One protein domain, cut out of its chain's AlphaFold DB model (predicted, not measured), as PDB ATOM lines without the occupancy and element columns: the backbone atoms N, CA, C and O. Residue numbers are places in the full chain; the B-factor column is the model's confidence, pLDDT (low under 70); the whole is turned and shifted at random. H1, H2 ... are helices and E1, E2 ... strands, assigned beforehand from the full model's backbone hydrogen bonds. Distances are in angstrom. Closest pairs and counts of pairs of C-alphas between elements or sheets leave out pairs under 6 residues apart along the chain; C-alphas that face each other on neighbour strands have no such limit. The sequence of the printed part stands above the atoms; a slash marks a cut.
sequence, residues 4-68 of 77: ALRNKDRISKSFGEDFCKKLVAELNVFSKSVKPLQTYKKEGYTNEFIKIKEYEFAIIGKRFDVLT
ATOM      1  N   ALA A   4      38.988  28.325  -4.809       56.34
ATOM      2  CA  ALA A   4      37.621  28.677  -4.437       56.34
ATOM      3  C   ALA A   4      36.733  28.774  -5.686       56.34
ATOM      4  O   ALA A   4      36.981  29.558  -6.600       56.34
ATOM      5  N   LEU A   5      35.682  27.952  -5.719       65.06
ATOM      6  CA  LEU A   5      34.634  27.994  -6.736       65.06
ATOM      7  C   LEU A   5      33.596  29.040  -6.333       65.06
ATOM      8  O   LEU A   5      32.730  28.772  -5.502       65.06
ATOM      9  N   ARG A   6      33.677  30.234  -6.924       62.81
ATOM     10  CA  ARG A   6      32.777  31.350  -6.589       62.81
ATOM     11  C   ARG A   6      31.340  31.126  -7.073       62.81
ATOM     12  O   ARG A   6      30.398  31.586  -6.446       62.81
ATOM     13  N   ASN A   7      31.177  30.346  -8.140       65.38
ATOM     14  CA  ASN A   7      29.884  30.015  -8.743       65.38
ATOM     15  C   ASN A   7      29.322  28.674  -8.259       65.38
ATOM     16  O   ASN A   7      28.571  28.032  -8.995       65.38
ATOM     17  N   LYS A   8      29.698  28.226  -7.053       66.56
ATOM     18  CA  LYS A   8      29.272  26.934  -6.493       66.56
ATOM     19  C   LYS A   8      27.755  26.748  -6.597       66.56
ATOM     20  O   LYS A   8      27.319  25.721  -7.102       66.56
ATOM     21  N   ASP A   9      26.984  27.775  -6.238       67.56
ATOM     22  CA  ASP A   9      25.516  27.770  -6.302       67.56
ATOM     23  C   ASP A   9      24.956  27.730  -7.725       67.56
ATOM     24  O   ASP A   9      23.924  27.119  -7.983       67.56
ATOM     25  N   ARG A  10      25.625  28.379  -8.682       68.69
ATOM     26  CA  ARG A  10      25.198  28.349 -10.086       68.69
ATOM     27  C   ARG A  10      25.482  26.982 -10.706       68.69
ATOM     28  O   ARG A  10      24.643  26.448 -11.419       68.69
ATOM     29  N   ILE A  11      26.641  26.400 -10.406       69.06
ATOM     30  CA  ILE A  11      27.038  25.077 -10.899       69.06
ATOM     31  C   ILE A  11      26.171  23.991 -10.268       69.06
ATOM     32  O   ILE A  11      25.708  23.112 -10.986       69.06
ATOM     33  N   SER A  12      25.917  24.057  -8.958       70.31
ATOM     34  CA  SER A  12      25.037  23.098  -8.289       70.31
ATOM     35  C   SER A  12      23.612  23.158  -8.841       70.31
ATOM     36  O   SER A  12      23.005  22.113  -9.041       70.31
ATOM     37  N   LYS A  13      23.103  24.351  -9.173       71.88
ATOM     38  CA  LYS A  13      21.790  24.514  -9.815       71.88
ATOM     39  C   LYS A  13      21.748  24.021 -11.263       71.88
ATOM     40  O   LYS A  13      20.739  23.462 -11.669       71.88
ATOM     41  N   SER A  14      22.807  24.227 -12.047       69.88
ATOM     42  CA  SER A  14      22.825  23.851 -13.471       69.88
ATOM     43  C   SER A  14      23.235  22.399 -13.733       69.88
ATOM     44  O   SER A  14      22.790  21.819 -14.717       69.88
ATOM     45  N   PHE A  15      24.082  21.815 -12.885       71.38
ATOM     46  CA  PHE A  15      24.687  20.493 -13.099       71.38
ATOM     47  C   PHE A  15      24.498  19.530 -11.915       71.38
ATOM     48  O   PHE A  15      24.927  18.381 -11.986       71.38
ATOM     49  N   GLY A  16      23.873  19.981 -10.825       77.81
ATOM     50  CA  GLY A  16      23.662  19.190  -9.616       77.81
ATOM     51  C   GLY A  16      24.760  19.363  -8.564       77.81
ATOM     52  O   GLY A  16      25.922  19.677  -8.847       77.81
ATOM     53  N   GLU A  17      24.387  19.142  -7.304       78.19
ATOM     54  CA  GLU A  17      25.290  19.287  -6.159       78.19
ATOM     55  C   GLU A  17      26.435  18.259  -6.189       78.19
ATOM     56  O   GLU A  17      27.573  18.594  -5.851       78.19
ATOM     57  N   ASP A  18      26.173  17.037  -6.666       79.69
ATOM     58  CA  ASP A  18      27.182  15.979  -6.806       79.69
ATOM     59  C   ASP A  18      28.278  16.335  -7.808       79.69
ATOM     60  O   ASP A  18      29.466  16.114  -7.552       79.69
ATOM     61  N   PHE A  19      27.903  16.941  -8.937       76.75
ATOM     62  CA  PHE A  19      28.861  17.432  -9.924       76.75
ATOM     63  C   PHE A  19      29.743  18.529  -9.322       76.75
ATOM     64  O   PHE A  19      30.969  18.500  -9.443       76.75
ATOM     65  N   CYS A  20      29.129  19.452  -8.581       74.88
ATOM     66  CA  CYS A  20      29.844  20.513  -7.891       74.88
ATOM     67  C   CYS A  20      30.827  19.968  -6.831       74.88
ATOM     68  O   CYS A  20      31.971  20.422  -6.756       74.88
ATOM     69  N   LYS A  21      30.426  18.954  -6.049       79.12
ATOM     70  CA  LYS A  21      31.296  18.279  -5.067       79.12
ATOM     71  C   LYS A  21      32.489  17.592  -5.734       79.12
ATOM     72  O   LYS A  21      33.615  17.761  -5.262       79.12
ATOM     73  N   LYS A  22      32.272  16.878  -6.846       78.50
ATOM     74  CA  LYS A  22      33.351  16.241  -7.627       78.50
ATOM     75  C   LYS A  22      34.364  17.268  -8.132       78.50
ATOM     76  O   LYS A  22      35.562  17.085  -7.951       78.50
ATOM     77  N   LEU A  23      33.889  18.386  -8.668       75.56
ATOM     78  CA  LEU A  23      34.732  19.483  -9.147       75.56
ATOM     79  C   LEU A  23      35.612  20.105  -8.064       75.56
ATOM     80  O   LEU A  23      36.809  20.302  -8.264       75.56
ATOM     81  N   VAL A  24      35.033  20.388  -6.895       76.31
ATOM     82  CA  VAL A  24      35.791  20.890  -5.740       76.31
ATOM     83  C   VAL A  24      36.846  19.868  -5.305       76.31
ATOM     84  O   VAL A  24      37.973  20.248  -4.984       76.31
ATOM     85  N   ALA A  25      36.509  18.576  -5.304       78.62
ATOM     86  CA  ALA A  25      37.453  17.516  -4.962       78.62
ATOM     87  C   ALA A  25      38.625  17.450  -5.956       78.62
ATOM     88  O   ALA A  25      39.777  17.398  -5.527       78.62
ATOM     89  N   GLU A  26      38.363  17.535  -7.263       77.06
ATOM     90  CA  GLU A  26      39.414  17.544  -8.289       77.06
ATOM     91  C   GLU A  26      40.324  18.773  -8.190       77.06
ATOM     92  O   GLU A  26      41.546  18.629  -8.244       77.06
ATOM     93  N   LEU A  27      39.758  19.962  -7.959       74.88
ATOM     94  CA  LEU A  27      40.530  21.185  -7.714       74.88
ATOM     95  C   LEU A  27      41.412  21.055  -6.470       74.88
ATOM     96  O   LEU A  27      42.571  21.457  -6.492       74.88
ATOM     97  N   ASN A  28      40.898  20.454  -5.395       76.12
ATOM     98  CA  ASN A  28      41.676  20.218  -4.182       76.12
ATOM     99  C   ASN A  28      42.822  19.226  -4.410       76.12
ATOM    100  O   ASN A  28      43.920  19.448  -3.901       76.12
ATOM    101  N   VAL A  29      42.608  18.156  -5.176       78.62
ATOM    102  CA  VAL A  29      43.681  17.215  -5.540       78.62
ATOM    103  C   VAL A  29      44.728  17.916  -6.403       78.62
ATOM    104  O   VAL A  29      45.920  17.832  -6.117       78.62
ATOM    105  N   PHE A  30      44.286  18.673  -7.405       74.25
ATOM    106  CA  PHE A  30      45.168  19.456  -8.263       74.25
ATOM    107  C   PHE A  30      45.970  20.493  -7.464       74.25
ATOM    108  O   PHE A  30      47.165  20.640  -7.679       74.25
ATOM    109  N   SER A  31      45.362  21.123  -6.453       69.81
ATOM    110  CA  SER A  31      46.020  22.091  -5.564       69.81
ATOM    111  C   SER A  31      47.159  21.533  -4.723       69.81
ATOM    112  O   SER A  31      48.052  22.278  -4.314       69.81
ATOM    113  N   LYS A  32      47.078  20.236  -4.422       73.56
ATOM    114  CA  LYS A  32      48.065  19.486  -3.646       73.56
ATOM    115  C   LYS A  32      49.133  18.870  -4.546       73.56
ATOM    116  O   LYS A  32      50.175  18.455  -4.051       73.56
ATOM    117  N   SER A  33      48.877  18.804  -5.851       70.00
ATOM    118  CA  SER A  33      49.862  18.380  -6.834       70.00
ATOM    119  C   SER A  33      50.962  19.437  -6.929       70.00
ATOM    120  O   SER A  33      50.683  20.617  -7.110       70.00
ATOM    121  N   VAL A  34      52.223  19.011  -6.846       60.47
ATOM    122  CA  VAL A  34      53.410  19.885  -6.969       60.47
ATOM    123  C   VAL A  34      53.664  20.287  -8.434       60.47
ATOM    124  O   VAL A  34      54.651  20.942  -8.756       60.47
ATOM    125  N   LYS A  35      52.785  19.882  -9.360       64.69
ATOM    126  CA  LYS A  35      52.941  20.184 -10.782       64.69
ATOM    127  C   LYS A  35      52.789  21.690 -11.030       64.69
ATOM    128  O   LYS A  35      51.865  22.298 -10.487       64.69
ATOM    129  N   PRO A  36      53.644  22.284 -11.879       65.50
ATOM    130  CA  PRO A  36      53.459  23.661 -12.304       65.50
ATOM    131  C   PRO A  36      52.092  23.805 -12.981       65.50
ATOM    132  O   PRO A  36      51.715  22.999 -13.836       65.50
ATOM    133  N   LEU A  37      51.337  24.821 -12.563       69.88
ATOM    134  CA  LEU A  37      50.076  25.185 -13.197       69.88
ATOM    135  C   LEU A  37      50.365  25.664 -14.619       69.88
ATOM    136  O   LEU A  37      50.901  26.752 -14.813       69.88
ATOM    137  N   GLN A  38      50.001  24.852 -15.605       74.62
ATOM    138  CA  GLN A  38      50.053  25.260 -17.001       74.62
ATOM    139  C   GLN A  38      48.812  26.102 -17.303       74.62
ATOM    140  O   GLN A  38      47.711  25.574 -17.479       74.62
ATOM    141  N   THR A  39      48.991  27.421 -17.285       79.50
ATOM    142  CA  THR A  39      47.965  28.383 -17.679       79.50
ATOM    143  C   THR A  39      48.088  28.696 -19.168       79.50
ATOM    144  O   THR A  39      49.166  28.601 -19.755       79.50
ATOM    145  N   TYR A  40      46.979  29.053 -19.804       80.81
ATOM    146  CA  TYR A  40      46.961  29.513 -21.191       80.81
ATOM    147  C   TYR A  40      45.919  30.612 -21.366       80.81
ATOM    148  O   TYR A  40      44.946  30.692 -20.622       80.81
ATOM    149  N   LYS A  41      46.119  31.477 -22.357       80.25
ATOM    150  CA  LYS A  41      45.145  32.508 -22.723       80.25
ATOM    151  C   LYS A  41      44.320  32.017 -23.906       80.25
ATOM    152  O   LYS A  41      44.859  31.383 -24.809       80.25
ATOM    153  N   LYS A  42      43.021  32.309 -23.894       74.94
ATOM    154  CA  LYS A  42      42.146  32.122 -25.055       74.94
ATOM    155  C   LYS A  42      41.906  33.466 -25.722       74.94
ATOM    156  O   LYS A  42      41.687  34.465 -25.039       74.94
ATOM    157  N   GLU A  43      41.926  33.476 -27.046       74.81
ATOM    158  CA  GLU A  43      41.623  34.668 -27.832       74.81
ATOM    159  C   GLU A  43      40.194  35.155 -27.525       74.81
ATOM    160  O   GLU A  43      39.271  34.349 -27.400       74.81
ATOM    161  N   GLY A  44      40.026  36.464 -27.312       75.69
ATOM    162  CA  GLY A  44      38.751  37.064 -26.892       75.69
ATOM    163  C   GLY A  44      38.468  37.042 -25.383       75.69
ATOM    164  O   GLY A  44      37.457  37.593 -24.953       75.69
ATOM    165  N   TYR A  45      39.357  36.470 -24.562       71.69
ATOM    166  CA  TYR A  45      39.223  36.469 -23.104       71.69
ATOM    167  C   TYR A  45      40.391  37.190 -22.432       71.69
ATOM    168  O   TYR A  45      41.559  36.964 -22.739       71.69
ATOM    169  N   THR A  46      40.073  38.043 -21.462       74.12
ATOM    170  CA  THR A  46      41.066  38.793 -20.675       74.12
ATOM    171  C   THR A  46      41.728  37.950 -19.583       74.12
ATOM    172  O   THR A  46      42.803  38.300 -19.101       74.12
ATOM    173  N   ASN A  47      41.097  36.838 -19.202       75.00
ATOM    174  CA  ASN A  47      41.544  35.962 -18.126       75.00
ATOM    175  C   ASN A  47      42.432  34.826 -18.648       75.00
ATOM    176  O   ASN A  47      42.290  34.366 -19.782       75.00
ATOM    177  N   GLU A  48      43.320  34.339 -17.786       77.50
ATOM    178  CA  GLU A  48      44.054  33.100 -18.029       77.50
ATOM    179  C   GLU A  48      43.173  31.895 -17.704       77.50
ATOM    180  O   GLU A  48      42.266  31.980 -16.883       77.50
ATOM    181  N   PHE A  49      43.440  30.760 -18.335       77.88
ATOM    182  CA  PHE A  49      42.695  29.525 -18.155       77.88
ATOM    183  C   PHE A  49      43.613  28.410 -17.689       77.88
ATOM    184  O   PHE A  49      44.788  28.364 -18.044       77.88
ATOM    185  N   ILE A  50      43.051  27.485 -16.921       77.81
ATOM    186  CA  ILE A  50      43.675  26.211 -16.578       77.81
ATOM    187  C   ILE A  50      42.778  25.081 -17.018       77.81
ATOM    188  O   ILE A  50      41.556  25.145 -16.886       77.81
ATOM    189  N   LYS A  51      43.407  24.017 -17.496       76.38
ATOM    190  CA  LYS A  51      42.719  22.783 -17.831       76.38
ATOM    191  C   LYS A  51      43.025  21.747 -16.763       76.38
ATOM    192  O   LYS A  51      44.183  21.398 -16.544       76.38
ATOM    193  N   ILE A  52      41.986  21.249 -16.104       74.06
ATOM    194  CA  ILE A  52      42.083  20.122 -15.178       74.06
ATOM    195  C   ILE A  52      41.236  19.011 -15.778       74.06
ATOM    196  O   ILE A  52      40.009  19.089 -15.799       74.06
ATOM    197  N   LYS A  53      41.913  17.984 -16.297       74.69
ATOM    198  CA  LYS A  53      41.290  16.893 -17.057       74.69
ATOM    199  C   LYS A  53      40.464  17.429 -18.238       74.69
ATOM    200  O   LYS A  53      41.033  17.976 -19.181       74.69
ATOM    201  N   GLU A  54      39.147  17.264 -18.190       72.12
ATOM    202  CA  GLU A  54      38.196  17.655 -19.235       72.12
ATOM    203  C   GLU A  54      37.546  19.018 -18.968       72.12
ATOM    204  O   GLU A  54      36.783  19.507 -19.797       72.12
ATOM    205  N   TYR A  55      37.867  19.643 -17.833       72.12
ATOM    206  CA  TYR A  55      37.291  20.910 -17.413       72.12
ATOM    207  C   TYR A  55      38.287  22.049 -17.604       72.12
ATOM    208  O   TYR A  55      39.463  21.946 -17.243       72.12
ATOM    209  N   GLU A  56      37.801  23.157 -18.149       73.06
ATOM    210  CA  GLU A  56      38.549  24.405 -18.264       73.06
ATOM    211  C   GLU A  56      38.012  25.417 -17.255       73.06
ATOM    212  O   GLU A  56      36.800  25.569 -17.091       73.06
ATOM    213  N   PHE A  57      38.921  26.131 -16.600       74.00
ATOM    214  CA  PHE A  57      38.590  27.131 -15.596       74.00
ATOM    215  C   PHE A  57      39.314  28.431 -15.891       74.00
ATOM    216  O   PHE A  57      40.526  28.423 -16.082       74.00
ATOM    217  N   ALA A  58      38.591  29.547 -15.859       73.88
ATOM    218  CA  ALA A  58      39.203  30.869 -15.865       73.88
ATOM    219  C   ALA A  58      39.803  31.199 -14.485       73.88
ATOM    220  O   ALA A  58      39.162  30.967 -13.457       73.88
ATOM    221  N   ILE A  59      41.003  31.770 -14.483       72.31
ATOM    222  CA  ILE A  59      41.708  32.330 -13.331       72.31
ATOM    223  C   ILE A  59      41.479  33.838 -13.322       72.31
ATOM    224  O   ILE A  59      41.820  34.522 -14.287       72.31
ATOM    225  N   ILE A  60      40.965  34.369 -12.211       66.19
ATOM    226  CA  ILE A  60      40.829  35.815 -12.011       66.19
ATOM    227  C   ILE A  60      41.680  36.262 -10.817       66.19
ATOM    228  O   ILE A  60      41.377  35.955  -9.671       66.19
ATOM    229  N   GLY A  61      42.745  37.024 -11.083       63.44
ATOM    230  CA  GLY A  61      43.614  37.610 -10.055       63.44
ATOM    231  C   GLY A  61      44.733  36.691  -9.533       63.44
ATOM    232  O   GLY A  61      45.181  35.778 -10.215       63.44
ATOM    233  N   LYS A  62      45.235  36.974  -8.315       55.16
ATOM    234  CA  LYS A  62      46.371  36.267  -7.658       55.16
ATOM    235  C   LYS A  62      45.947  35.131  -6.714       55.16
ATOM    236  O   LYS A  62      46.780  34.498  -6.067       55.16
ATOM    237  N   ARG A  63      44.642  34.895  -6.595       51.38
ATOM    238  CA  ARG A  63      44.024  33.735  -5.946       51.38
ATOM    239  C   ARG A  63      43.226  33.043  -7.047       51.38
ATOM    240  O   ARG A  63      42.691  33.733  -7.904       51.38
ATOM    241  N   PHE A  64      43.196  31.713  -7.085       56.50
ATOM    242  CA  PHE A  64      42.496  30.989  -8.152       56.50
ATOM    243  C   PHE A  64      40.980  31.083  -7.928       56.50
ATOM    244  O   PHE A  64      40.356  30.149  -7.421       56.50
ATOM    245  N   ASP A  65      40.419  32.250  -8.247       50.81
ATOM    246  CA  ASP A  65      38.990  32.513  -8.320       50.81
ATOM    247  C   ASP A  65      38.480  31.887  -9.615       50.81
ATOM    248  O   ASP A  65      38.638  32.432 -10.707       50.81
ATOM    249  N   VAL A  66      37.916  30.687  -9.476       54.34
ATOM    250  CA  VAL A  66      37.357  29.917 -10.583       54.34
ATOM    251  C   VAL A  66      36.049  30.580 -10.999       54.34
ATOM    252  O   VAL A  66      35.008  30.368 -10.368       54.34
ATOM    253  N   LEU A  67      36.110  31.433 -12.024       52.50
ATOM    254  CA  LEU A  67      34.997  32.338 -12.326       52.50
ATOM    255  C   LEU A  67      34.025  31.833 -13.387       52.50
ATOM    256  O   LEU A  67      32.965  32.423 -13.566       52.50
ATOM    257  N   THR A  68      34.287  30.692 -14.015       46.66
ATOM    258  CA  THR A  68      33.342  30.145 -14.988       46.66
ATOM    259  C   THR A  68      33.613  28.666 -15.218       46.66
ATOM    260  O   THR A  68      34.513  28.297 -15.959       46.66
TER     261      THR A  68
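Overview. This is residues 4 to 68 of the 77 residues of an uncharacterized protein of Porphyromonadaceae bacterium (UniProt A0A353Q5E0). A twisted sheet of four strands is grazed by the long helix H2, and short H1 makes a corner with H2's first residues, off the sheet. Of mixed class, the 65 printed residues have H1, H2, then E1 to E4, a meander, each strand the antiparallel neighbour of the one before. It is compact, radius of gyration of the C-alphas 11.9 A, spanning 29 by 29 by 21 A.

Arrangement. Start at the hairpin of E2, residues 48 to 52, and E3, residues 55 to 60: N 50 and O 57 are 2.8 A apart. E1, residues 39 to 41, is E2's other neighbour, with N 40 and O 49 2.9 A apart. E4, residues 64 to 66, is E3's, with N 60 and O 65 3.4 A apart. H2, residues 17 to 32, only grazes the sheet; the closest C-alphas of H2 and E2, Phe 30 and Ile 52, are 7.6 A apart. H1, residues 8 to 15, touches residues 17 to 20 of H2 alone, closest C-alphas Ser 12 and Cys 20, 5.5 A. In both helices every O i to N i+4 pair is within hydrogen-bond range.

Along the chain. Find C-alpha 17 at (25.290, 19.287, -6.159); H2 runs 22.9 A. E3 runs 16.2 A; E4 ends at (37.357, 29.917, -10.583).

Size, cuts and confidence. The printed part has no cut. Residues 60 to 68 are among those under pLDDT 70.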